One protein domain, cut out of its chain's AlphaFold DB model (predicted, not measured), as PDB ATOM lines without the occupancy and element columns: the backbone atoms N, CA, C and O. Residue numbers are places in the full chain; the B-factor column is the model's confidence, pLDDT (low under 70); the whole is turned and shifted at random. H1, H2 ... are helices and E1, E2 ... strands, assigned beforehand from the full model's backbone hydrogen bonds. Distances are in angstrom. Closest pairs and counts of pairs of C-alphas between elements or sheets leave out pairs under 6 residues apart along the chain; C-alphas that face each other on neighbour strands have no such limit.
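AT A GLANCE: This is residues 16 to 41 and 50 to 103 of the 113 residues of the protein "Formyl_trans_N domain-containing protein" of Flavobacteriales bacterium (UniProt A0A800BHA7). A short parallel pair of strands, E1 and E2, makes a small core, with H1 beside E1 toward one end of the long axis, the long helix H3 toward the other end, and the short helix H2 next to both strands. E3 runs near E1 without pairing with a named strand, and beyond it residues 97 to 102 stick out as a free tail. The printed part has 80 residues, with three named helices and three named strands in the order H1, E1, H2, E2, H3, E3; the sheet's order is E1, E2, all parallel, and the class is mixed, helices and strands. It is only just compact, close to loose, with a radius of gyration of the C-alphas of 13.9 A, and it spans 42 by 30 by 24 A.

HOW THE PARTS SIT: Start at E1, residues 35 to 41, and its neighbour E2, residues 60 to 62: they are parallel, with 26 degrees between their directions. C-alphas 41 and 61 face each other at 4.7 A, and N 61 and O 40 are within hydrogen-bond range at 2.8 A. Look next to H2, residues 50 to 55, where the C-alphas of Ala 53 and Ile 60 are the closest of H2 and E2, at 7.2 A. For H1, residues 19 to 29, and E1, the closest C-alphas are those of Ile 28 and Ala 35, 6.2 A apart. H1 and H2 are close but not clearly touching, with the C-alphas of Lys 22 and Tyr 52 closest at 7.9 A; they run the same way at a shallow tilt of 23 degrees. H3, residues 71 to 84, comes closest to E2 with the C-alphas of Phe 61 and Gln 81, at 7.9 A. E1 and H3 are near each other, with 9 pairs of C-alphas within 10 A. E3, residues 89 to 92, and E1 are also near each other, with 8 such pairs. H1 and H3 are apart. In H1 and H2 every O i to N i+4 pair is within hydrogen-bond range, and in H3 9 of 10 are.

IN THESE COORDINATES: Find C-alpha 35 at (88.529, 45.901, 149.745); from there E1 runs 17.0 A to C-alpha 41. Find C-alpha 19 at (93.166, 42.244, 133.029), where H1 begins, and follow it 15.3 A to C-alpha 29. H3 covers 20.4 A, and E3 ends at C-alpha 92, at (84.003, 36.168, 138.154).

THE WHOLE: The C-alphas of Ile 30 and Ser 69 are the two farthest apart, at 42.1 A. Residues 42 to 49 are not printed, and C-alphas 41 and 50 are 9.3 A apart across this cut. Of the links that are printed whole, none is long. Mean pLDDT of the printed part is 85.8, with residues 94 to 103 under 70.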
ATOM      1  N   GLY A  16      92.554  33.323 132.508       89.31
ATOM      2  CA  GLY A  16      93.330  33.908 131.406       89.31
ATOM      3  C   GLY A  16      94.310  34.995 131.867       89.31
ATOM      4  O   GLY A  16      94.926  34.871 132.924       89.31
ATOM      5  N   SER A  17      94.426  36.084 131.099       90.38
ATOM      6  CA  SER A  17      95.429  37.148 131.318       90.38
ATOM      7  C   SER A  17      95.252  37.960 132.611       90.38
ATOM      8  O   SER A  17      96.200  38.577 133.111       90.38
ATOM      9  N   GLY A  18      94.026  37.988 133.146       89.81
ATOM     10  CA  GLY A  18      93.691  38.659 134.401       89.81
ATOM     11  C   GLY A  18      93.606  40.183 134.322       89.81
ATOM     12  O   GLY A  18      93.837  40.838 135.332       89.81
ATOM     13  N   SER A  19      93.282  40.777 133.169       89.69
ATOM     14  CA  SER A  19      93.166  42.244 133.029       89.69
ATOM     15  C   SER A  19      92.200  42.875 134.047       89.69
ATOM     16  O   SER A  19      92.554  43.850 134.709       89.69
ATOM     17  N   ASN A  20      91.020  42.279 134.253       89.00
ATOM     18  CA  ASN A  20      90.051  42.726 135.262       89.00
ATOM     19  C   ASN A  20      90.582  42.574 136.699       89.00
ATOM     20  O   ASN A  20      90.408  43.479 137.510       89.00
ATOM     21  N   PHE A  21      91.258  41.460 136.999       92.62
ATOM     22  CA  PHE A  21      91.902  41.227 138.296       92.62
ATOM     23  C   PHE A  21      92.945  42.311 138.596       92.62
ATOM     24  O   PHE A  21      92.874  42.967 139.629       92.62
ATOM     25  N   LYS A  22      93.854  42.562 137.645       94.19
ATOM     26  CA  LYS A  22      94.910  43.582 137.735       94.19
ATOM     27  C   LYS A  22      94.331  44.987 137.911       94.19
ATOM     28  O   LYS A  22      94.796  45.740 138.760       94.19
ATOM     29  N   SER A  23      93.287  45.329 137.152       93.06
ATOM     30  CA  SER A  23      92.618  46.633 137.247       93.06
ATOM     31  C   SER A  23      91.961  46.852 138.614       93.06
ATOM     32  O   SER A  23      92.151  47.899 139.237       93.06
ATOM     33  N   ILE A  24      91.227  45.860 139.128       93.06
ATOM     34  CA  ILE A  24      90.582  45.971 140.444       93.06
ATOM     35  C   ILE A  24      91.633  45.997 141.556       93.06
ATOM     36  O   ILE A  24      91.550  46.850 142.437       93.06
ATOM     37  N   HIS A  25      92.658  45.147 141.475       95.81
ATOM     38  CA  HIS A  25      93.757  45.149 142.433       95.81
ATOM     39  C   HIS A  25      94.482  46.502 142.480       95.81
ATOM     40  O   HIS A  25      94.709  47.045 143.558       95.81
ATOM     41  N   HIS A  26      94.757  47.112 141.324       96.00
ATOM     42  CA  HIS A  26      95.325  48.457 141.265       96.00
ATOM     43  C   HIS A  26      94.442  49.489 141.985       96.00
ATOM     44  O   HIS A  26      94.945  50.259 142.800       96.00
ATOM     45  N   ASN A  27      93.126  49.481 141.737       95.62
ATOM     46  CA  ASN A  27      92.187  50.402 142.388       95.62
ATOM     47  C   ASN A  27      92.071  50.176 143.909       95.62
ATOM     48  O   ASN A  27      91.833  51.136 144.643       95.62
ATOM     49  N   ILE A  28      92.277  48.944 144.381       96.06
ATOM     50  CA  ILE A  28      92.423  48.628 145.808       96.06
ATOM     51  C   ILE A  28      93.713  49.250 146.363       96.06
ATOM     52  O   ILE A  28      93.653  49.996 147.338       96.06
ATOM     53  N   LYS A  29      94.863  49.033 145.707       95.88
ATOM     54  CA  LYS A  29      96.170  49.559 146.151       95.88
ATOM     55  C   LYS A  29      96.194  51.082 146.274       95.88
ATOM     56  O   LYS A  29      96.785  51.607 147.209       95.88
ATOM     57  N   ILE A  30      95.536  51.794 145.358       97.19
ATOM     58  CA  ILE A  30      95.449  53.266 145.403       97.19
ATOM     59  C   ILE A  30      94.298  53.783 146.284       97.19
ATOM     60  O   ILE A  30      94.010  54.978 146.282       97.19
ATOM     61  N   GLY A  31      93.604  52.902 147.009       94.94
ATOM     62  CA  GLY A  31      92.567  53.268 147.975       94.94
ATOM     63  C   GLY A  31      91.237  53.731 147.375       94.94
ATOM     64  O   GLY A  31      90.399  54.251 148.109       94.94
ATOM     65  N   LYS A  32      91.012  53.542 146.065       94.81
ATOM     66  CA  LYS A  32      89.719  53.837 145.414       94.81
ATOM     67  C   LYS A  32      88.650  52.799 145.744       94.81
ATOM     68  O   LYS A  32      87.466  53.115 145.716       94.81
ATOM     69  N   ILE A  33      89.062  51.570 146.041       93.75
ATOM     70  CA  ILE A  33      88.177  50.479 146.451       93.75
ATOM     71  C   ILE A  33      88.591  50.043 147.855       93.75
ATOM     72  O   ILE A  33      89.728  49.632 148.068       93.75
ATOM     73  N   ASN A  34      87.661  50.116 148.806       95.00
ATOM     74  CA  ASN A  34      87.875  49.653 150.175       95.00
ATOM     75  C   ASN A  34      87.645  48.134 150.276       95.00
ATOM     76  O   ASN A  34      86.591  47.679 150.724       95.00
ATOM     77  N   ALA A  35      88.603  47.356 149.784       95.44
ATOM     78  CA  ALA A  35      88.529  45.901 149.745       95.44
ATOM     79  C   ALA A  35      89.914  45.260 149.866       95.44
ATOM     80  O   ALA A  35      90.927  45.913 149.648       95.44
ATOM     81  N   GLU A  36      89.942  43.965 150.156       96.44
ATOM     82  CA  GLU A  36      91.144  43.138 150.156       96.44
ATOM     83  C   GLU A  36      90.905  41.900 149.295       96.44
ATOM     84  O   GLU A  36      89.893  41.214 149.445       96.44
ATOM     85  N   ILE A  37      91.843  41.576 148.406       96.81
ATOM     86  CA  ILE A  37      91.789  40.318 147.657       96.81
ATOM     87  C   ILE A  37      92.389  39.224 148.540       96.81
ATOM     88  O   ILE A  37      93.586  39.229 148.810       96.81
ATOM     89  N   LYS A  38      91.558  38.283 148.993       97.69
ATOM     90  CA  LYS A  38      91.975  37.198 149.897       97.69
ATOM     91  C   LYS A  38      92.381  35.929 149.157       97.69
ATOM     92  O   LYS A  38      93.133  35.129 149.703       97.69
ATOM     93  N   LEU A  39      91.870  35.724 147.943       97.50
ATOM     94  CA  LEU A  39      92.150  34.525 147.155       97.50
ATOM     95  C   LEU A  39      91.914  34.764 145.661       97.50
ATOM     96  O   LEU A  39      90.909  35.357 145.265       97.50
ATOM     97  N   LEU A  40      92.802  34.223 144.831       96.81
ATOM     98  CA  LEU A  40      92.579  34.001 143.409       96.81
ATOM     99  C   LEU A  40      92.344  32.508 143.151       96.81
ATOM    100  O   LEU A  40      93.225  31.679 143.352       96.81
ATOM    101  N   VAL A  41      91.168  32.165 142.646       95.38
ATOM    102  CA  VAL A  41      90.813  30.828 142.180       95.38
ATOM    103  C   VAL A  41      90.992  30.753 140.666       95.38
ATOM    104  O   VAL A  41      90.505  31.602 139.916       95.38
ATOM    105  N   LEU A  50      98.259  34.149 137.248       96.69
ATOM    106  CA  LEU A  50      98.880  33.481 138.394       96.69
ATOM    107  C   LEU A  50     100.238  34.094 138.743       96.69
ATOM    108  O   LEU A  50     100.520  34.315 139.916       96.69
ATOM    109  N   ALA A  51     101.049  34.425 137.735       97.00
ATOM    110  CA  ALA A  51     102.345  35.064 137.949       97.00
ATOM    111  C   ALA A  51     102.184  36.439 138.613       97.00
ATOM    112  O   ALA A  51     102.924  36.780 139.530       97.00
ATOM    113  N   TYR A  52     101.168  37.198 138.191       96.62
ATOM    114  CA  TYR A  52     100.847  38.492 138.786       96.62
ATOM    115  C   TYR A  52     100.354  38.358 140.234       96.62
ATOM    116  O   TYR A  52     100.822  39.087 141.099       96.62
ATOM    117  N   ALA A  53      99.450  37.415 140.518       97.19
ATOM    118  CA  ALA A  53      98.978  37.177 141.882       97.19
ATOM    119  C   ALA A  53     100.112  36.731 142.817       97.19
ATOM    120  O   ALA A  53     100.192  37.222 143.935       97.19
ATOM    121  N   ASN A  54     101.024  35.878 142.341       97.44
ATOM    122  CA  ASN A  54     102.191  35.455 143.111       97.44
ATOM    123  C   ASN A  54     103.149  36.623 143.404       97.44
ATOM    124  O   ASN A  54     103.641  36.742 144.519       97.44
ATOM    125  N   ALA A  55     103.387  37.500 142.422       97.44
ATOM    126  CA  ALA A  55     104.243  38.677 142.593       97.44
ATOM    127  C   ALA A  55     103.672  39.709 143.583       97.44
ATOM    128  O   ALA A  55     104.430  40.450 144.195       97.44
ATOM    129  N   GLU A  56     102.348  39.754 143.733       97.44
ATOM    130  CA  GLU A  56     101.647  40.613 144.695       97.44
ATOM    131  C   GLU A  56     101.283  39.860 145.992       97.44
ATOM    132  O   GLU A  56     100.471  40.348 146.774       97.44
ATOM    133  N   GLU A  57     101.846  38.662 146.203       97.50
ATOM    134  CA  GLU A  57     101.652  37.825 147.400       97.50
ATOM    135  C   GLU A  57     100.181  37.470 147.700       97.50
ATOM    136  O   GLU A  57      99.789  37.202 148.837       97.50
ATOM    137  N   ILE A  58      99.341  37.426 146.663       97.75
ATOM    138  CA  ILE A  58      97.931  37.051 146.775       97.75
ATOM    139  C   ILE A  58      97.819  35.521 146.756       97.75
ATOM    140  O   ILE A  58      98.292  34.893 145.803       97.75
ATOM    141  N   PRO A  59      97.138  34.895 147.738       98.12
ATOM    142  CA  PRO A  59      96.933  33.451 147.751       98.12
ATOM    143  C   PRO A  59      96.259  32.938 146.473       98.12
ATOM    144  O   PRO A  59      95.313  33.541 145.962       98.12
ATOM    145  N   ILE A  60      96.712  31.782 145.982       97.38
ATOM    146  CA  ILE A  60      96.210  31.146 144.759       97.38
ATOM    147  C   ILE A  60      95.648  29.761 145.083       97.38
ATOM    148  O   ILE A  60      96.310  28.942 145.720       97.38
ATOM    149  N   PHE A  61      94.463  29.456 144.559       96.12
ATOM    150  CA  PHE A  61      93.889  28.115 144.570       96.12
ATOM    151  C   PHE A  61      93.612  27.622 143.147       96.12
ATOM    152  O   PHE A  61      92.716  28.105 142.453       96.12
ATOM    153  N   ILE A  62      94.379  26.618 142.713       94.06
ATOM    154  CA  ILE A  62      94.139  25.942 141.435       94.06
ATOM    155  C   ILE A  62      93.073  24.861 141.618       94.06
ATOM    156  O   ILE A  62      93.359  23.756 142.093       94.06
ATOM    157  N   HIS A  63      91.856  25.181 141.186       91.06
ATOM    158  CA  HIS A  63      90.665  24.345 141.260       91.06
ATOM    159  C   HIS A  63      90.346  23.711 139.900       91.06
ATOM    160  O   HIS A  63      89.520  24.196 139.128       91.06
ATOM    161  N   ASN A  64      91.045  22.621 139.578       84.31
ATOM    162  CA  ASN A  64      90.857  21.859 138.339       84.31
ATOM    163  C   ASN A  64      90.248  20.481 138.647       84.31
ATOM    164  O   ASN A  64      90.708  19.794 139.555       84.31
ATOM    165  N   LYS A  65      89.247  20.066 137.859       77.62
ATOM    166  CA  LYS A  65      88.551  18.774 137.977       77.62
ATOM    167  C   LYS A  65      89.485  17.566 137.974       77.62
ATOM    168  O   LYS A  65      89.165  16.576 138.610       77.62
ATOM    169  N   THR A  66      90.628  17.644 137.294       78.38
ATOM    170  CA  THR A  66      91.598  16.536 137.246       78.38
ATOM    171  C   THR A  66      92.282  16.262 138.587       78.38
ATOM    172  O   THR A  66      92.995  15.274 138.704       78.38
ATOM    173  N   ARG A  67      92.104  17.132 139.590       74.06
ATOM    174  CA  ARG A  67      92.727  17.003 140.915       74.06
ATOM    175  C   ARG A  67      91.822  16.349 141.964       74.06
ATOM    176  O   ARG A  67      92.241  16.263 143.111       74.06
ATOM    177  N   PHE A  68      90.604  15.938 141.604       79.44
ATOM    178  CA  PHE A  68      89.605  15.457 142.563       79.44
ATOM    179  C   PHE A  68      88.990  14.136 142.113       79.44
ATOM    180  O   PHE A  68      88.654  13.973 140.939       79.44
ATOM    181  N   SER A  69      88.826  13.216 143.063       78.44
ATOM    182  CA  SER A  69      88.347  11.852 142.820       78.44
ATOM    183  C   SER A  69      86.823  11.791 142.712       78.44
ATOM    184  O   SER A  69      86.276  10.900 142.064       78.44
ATOM    185  N   SER A  70      86.120  12.759 143.313       84.88
ATOM    186  CA  SER A  70      84.662  12.865 143.253       84.88
ATOM    187  C   SER A  70      84.171  14.300 143.030       84.88
ATOM    188  O   SER A  70      84.853  15.290 143.305       84.88
ATOM    189  N   LYS A  71      82.928  14.426 142.542       82.44
ATOM    190  CA  LYS A  71      82.243  15.724 142.401       82.44
ATOM    191  C   LYS A  71      82.010  16.403 143.758       82.44
ATOM    192  O   LYS A  71      82.009  17.628 143.810       82.44
ATOM    193  N   ILE A  72      81.809  15.619 144.818       85.69
ATOM    194  CA  ILE A  72      81.583  16.121 146.178       85.69
ATOM    195  C   ILE A  72      82.869  16.768 146.701       85.69
ATOM    196  O   ILE A  72      82.862  17.954 147.003       85.69
ATOM    197  N   GLU A  73      84.001  16.061 146.644       85.19
ATOM    198  CA  GLU A  73      85.315  16.606 147.028       85.19
ATOM    199  C   GLU A  73      85.686  17.868 146.236       85.19
ATOM    200  O   GLU A  73      86.239  18.832 146.777       85.19
ATOM    201  N   PHE A  74      85.361  17.887 144.940       82.31
ATOM    202  CA  PHE A  74      85.557  19.064 144.098       82.31
ATOM    203  C   PHE A  74      84.789  20.274 144.643       82.31
ATOM    204  O   PHE A  74      85.332  21.372 144.696       82.31
ATOM    205  N   ILE A  75      83.540  20.097 145.062       85.62
ATOM    206  CA  ILE A  75      82.713  21.188 145.582       85.62
ATOM    207  C   ILE A  75      83.169  21.595 146.991       85.62
ATOM    208  O   ILE A  75      83.409  22.780 147.233       85.62
ATOM    209  N   ASP A  76      83.369  20.631 147.887       88.12
ATOM    210  CA  ASP A  76      83.731  20.880 149.287       88.12
ATOM    211  C   ASP A  76      85.084  21.578 149.414       88.12
ATOM    212  O   ASP A  76      85.255  22.493 150.222       88.12
ATOM    213  N   SER A  77      86.053  21.207 148.575       89.62
ATOM    214  CA  SER A  77      87.356  21.872 148.551       89.62
ATOM    215  C   SER A  77      87.248  23.361 148.221       89.62
ATOM    216  O   SER A  77      87.930  24.164 148.856       89.62
ATOM    217  N   LEU A  78      86.371  23.751 147.287       89.69
ATOM    218  CA  LEU A  78      86.133  25.156 146.970       89.69
ATOM    219  C   LEU A  78      85.484  25.876 148.153       89.69
ATOM    220  O   LEU A  78      85.994  26.912 148.575       89.69
ATOM    221  N   PHE A  79      84.415  25.317 148.724       90.38
ATOM    222  CA  PHE A  79      83.741  25.917 149.880       90.38
ATOM    223  C   PHE A  79      84.680  26.106 151.070       90.38
ATOM    224  O   PHE A  79      84.687  27.177 151.675       90.38
ATOM    225  N   ASN A  80      85.532  25.125 151.360       91.50
ATOM    226  CA  ASN A  80      86.523  25.229 152.427       91.50
ATOM    227  C   ASN A  80      87.501  26.389 152.200       91.50
ATOM    228  O   ASN A  80      87.850  27.088 153.150       91.50
ATOM    229  N   GLN A  81      87.928  26.629 150.958       93.88
ATOM    230  CA  GLN A  81      88.787  27.771 150.633       93.88
ATOM    231  C   GLN A  81      88.039  29.103 150.759       93.88
ATOM    232  O   GLN A  81      88.575  30.049 151.333       93.88
ATOM    233  N   LEU A  82      86.785  29.172 150.296       91.25
ATOM    234  CA  LEU A  82      85.954  30.375 150.424       91.25
ATOM    235  C   LEU A  82      85.673  30.733 151.893       91.25
ATOM    236  O   LEU A  82      85.777  31.905 152.260       91.25
ATOM    237  N   LYS A  83      85.393  29.734 152.744       91.06
ATOM    238  CA  LYS A  83      85.235  29.915 154.198       91.06
ATOM    239  C   LYS A  83      86.531  30.404 154.847       91.06
ATOM    240  O   LYS A  83      86.508  31.396 155.569       91.06
ATOM    241  N   LYS A  84      87.677  29.776 154.545       94.00
ATOM    242  CA  LYS A  84      88.997  30.206 155.056       94.00
ATOM    243  C   LYS A  84      89.358  31.633 154.646       94.00
ATOM    244  O   LYS A  84      89.954  32.360 155.432       94.00
ATOM    245  N   ALA A  85      88.977  32.038 153.435       93.75
ATOM    246  CA  ALA A  85      89.175  33.395 152.938       93.75
ATOM    247  C   ALA A  85      88.228  34.427 153.585       93.75
ATOM    248  O   ALA A  85      88.415  35.623 153.366       93.75
ATOM    249  N   ASN A  86      87.227  33.983 154.361       93.75
ATOM    250  CA  ASN A  86      86.150  34.809 154.905       93.75
ATOM    251  C   ASN A  86      85.556  35.728 153.821       93.75
ATOM    252  O   ASN A  86      85.511  36.948 153.985       93.75
ATOM    253  N   ALA A  87      85.219  35.129 152.674       89.69
ATOM    254  CA  ALA A  87      84.812  35.841 151.471       89.69
ATOM    255  C   ALA A  87      83.464  36.556 151.662       89.69
ATOM    256  O   ALA A  87      82.449  35.909 151.908       89.69
ATOM    257  N   ASP A  88      83.452  37.874 151.470       90.94
ATOM    258  CA  ASP A  88      82.231  38.690 151.414       90.94
ATOM    259  C   ASP A  88      81.709  38.801 149.963       90.94
ATOM    260  O   ASP A  88      80.523  39.053 149.710       90.94
ATOM    261  N   LEU A  89      82.617  38.640 148.991       90.38
ATOM    262  CA  LEU A  89      82.346  38.850 147.576       90.38
ATOM    263  C   LEU A  89      83.102  37.875 146.672       90.38
ATOM    264  O   LEU A  89      84.326  37.767 146.757       90.38
ATOM    265  N   LEU A  90      82.386  37.243 145.734       90.88
ATOM    266  CA  LEU A  90      83.006  36.522 144.618       90.88
ATOM    267  C   LEU A  90      82.955  37.366 143.349       90.88
ATOM    268  O   LEU A  90      81.891  37.851 142.955       90.88
ATOM    269  N   VAL A  91      84.098  37.490 142.675       90.44
ATOM    270  CA  VAL A  91      84.207  38.188 141.391       90.44
ATOM    271  C   VAL A  91      84.619  37.210 140.300       90.44
ATOM    272  O   VAL A  91      85.730  36.681 140.306       90.44
ATOM    273  N   LEU A  92      83.730  36.993 139.329       86.56
ATOM    274  CA  LEU A  92      84.003  36.168 138.154       86.56
ATOM    275  C   LEU A  92      84.601  37.042 137.044       86.56
ATOM    276  O   LEU A  92      83.896  37.739 136.318       86.56
ATOM    277  N   ALA A  93      85.925  37.027 136.912       70.44
ATOM    278  CA  ALA A  93      86.674  37.878 135.994       70.44
ATOM    279  C   ALA A  93      87.322  37.041 134.881       70.44
ATOM    280  O   ALA A  93      88.525  36.784 134.887       70.44
ATOM    281  N   GLY A  94      86.512  36.623 133.903       64.50
ATOM    282  CA  GLY A  94      86.984  35.825 132.764       64.50
ATOM    283  C   GLY A  94      87.061  34.318 133.031       64.50
ATOM    284  O   GLY A  94      87.759  33.614 132.312       64.50
ATOM    285  N   PHE A  95      86.354  33.817 134.050       58.06
ATOM    286  CA  PHE A  95      86.181  32.384 134.305       58.06
ATOM    287  C   PHE A  95      85.140  31.804 133.331       58.06
ATOM    288  O   PHE A  95      83.943  31.777 133.611       58.06
ATOM    289  N   MET A  96      85.589  31.405 132.141       51.94
ATOM    290  CA  MET A  96      84.725  30.891 131.077       51.94
ATOM    291  C   MET A  96      84.536  29.375 131.190       51.94
ATOM    292  O   MET A  96      85.491  28.602 131.127       51.94
ATOM    293  N   LYS A  97      83.280  28.939 131.280       48.59
ATOM    294  CA  LYS A  97      82.843  27.587 130.919       48.59
ATOM    295  C   LYS A  97      81.881  27.748 129.741       48.59
ATOM    296  O   LYS A  97      81.035  28.640 129.786       48.59
ATOM    297  N   ASN A  98      82.035  26.937 128.692       43.62
ATOM    298  CA  ASN A  98      81.179  26.966 127.499       43.62
ATOM    299  C   ASN A  98      79.697  27.039 127.909       43.62
ATOM    300  O   ASN A  98      79.212  26.128 128.581       43.62
ATOM    301  N   GLY A  99      79.012  28.125 127.538       43.00
ATOM    302  CA  GLY A  99      77.567  28.290 127.743       43.00
ATOM    303  C   GLY A  99      77.110  29.529 128.517       43.00
ATOM    304  O   GLY A  99      75.908  29.738 128.611       43.00
ATOM    305  N   LEU A 100      78.008  30.372 129.037       38.97
ATOM    306  CA  LEU A 100      77.598  31.607 129.715       38.97
ATOM    307  C   LEU A 100      78.378  32.819 129.194       38.97
ATOM    308  O   LEU A 100      79.207  33.414 129.880       38.97
ATOM    309  N   ASN A 101      78.106  33.178 127.940       42.34
ATOM    310  CA  ASN A 101      78.370  34.536 127.488       42.34
ATOM    311  C   ASN A 101      77.461  35.467 128.306       42.34
ATOM    312  O   ASN A 101      76.276  35.175 128.443       42.34
ATOM    313  N   PHE A 102      78.022  36.570 128.815       36.84
ATOM    314  CA  PHE A 102      77.320  37.708 129.437       36.84
ATOM    315  C   PHE A 102      77.197  37.830 130.972       36.84
ATOM    316  O   PHE A 102      76.268  38.480 131.443       36.84
ATOM    317  N   PHE A 103      78.159  37.365 131.782       36.53
ATOM    318  CA  PHE A 103      78.172  37.741 133.210       36.53
ATOM    319  C   PHE A 103      79.444  38.464 133.675       36.53
ATOM    320  O   PHE A 103      80.498  37.872 133.879       36.53
TER     321      PHE A 103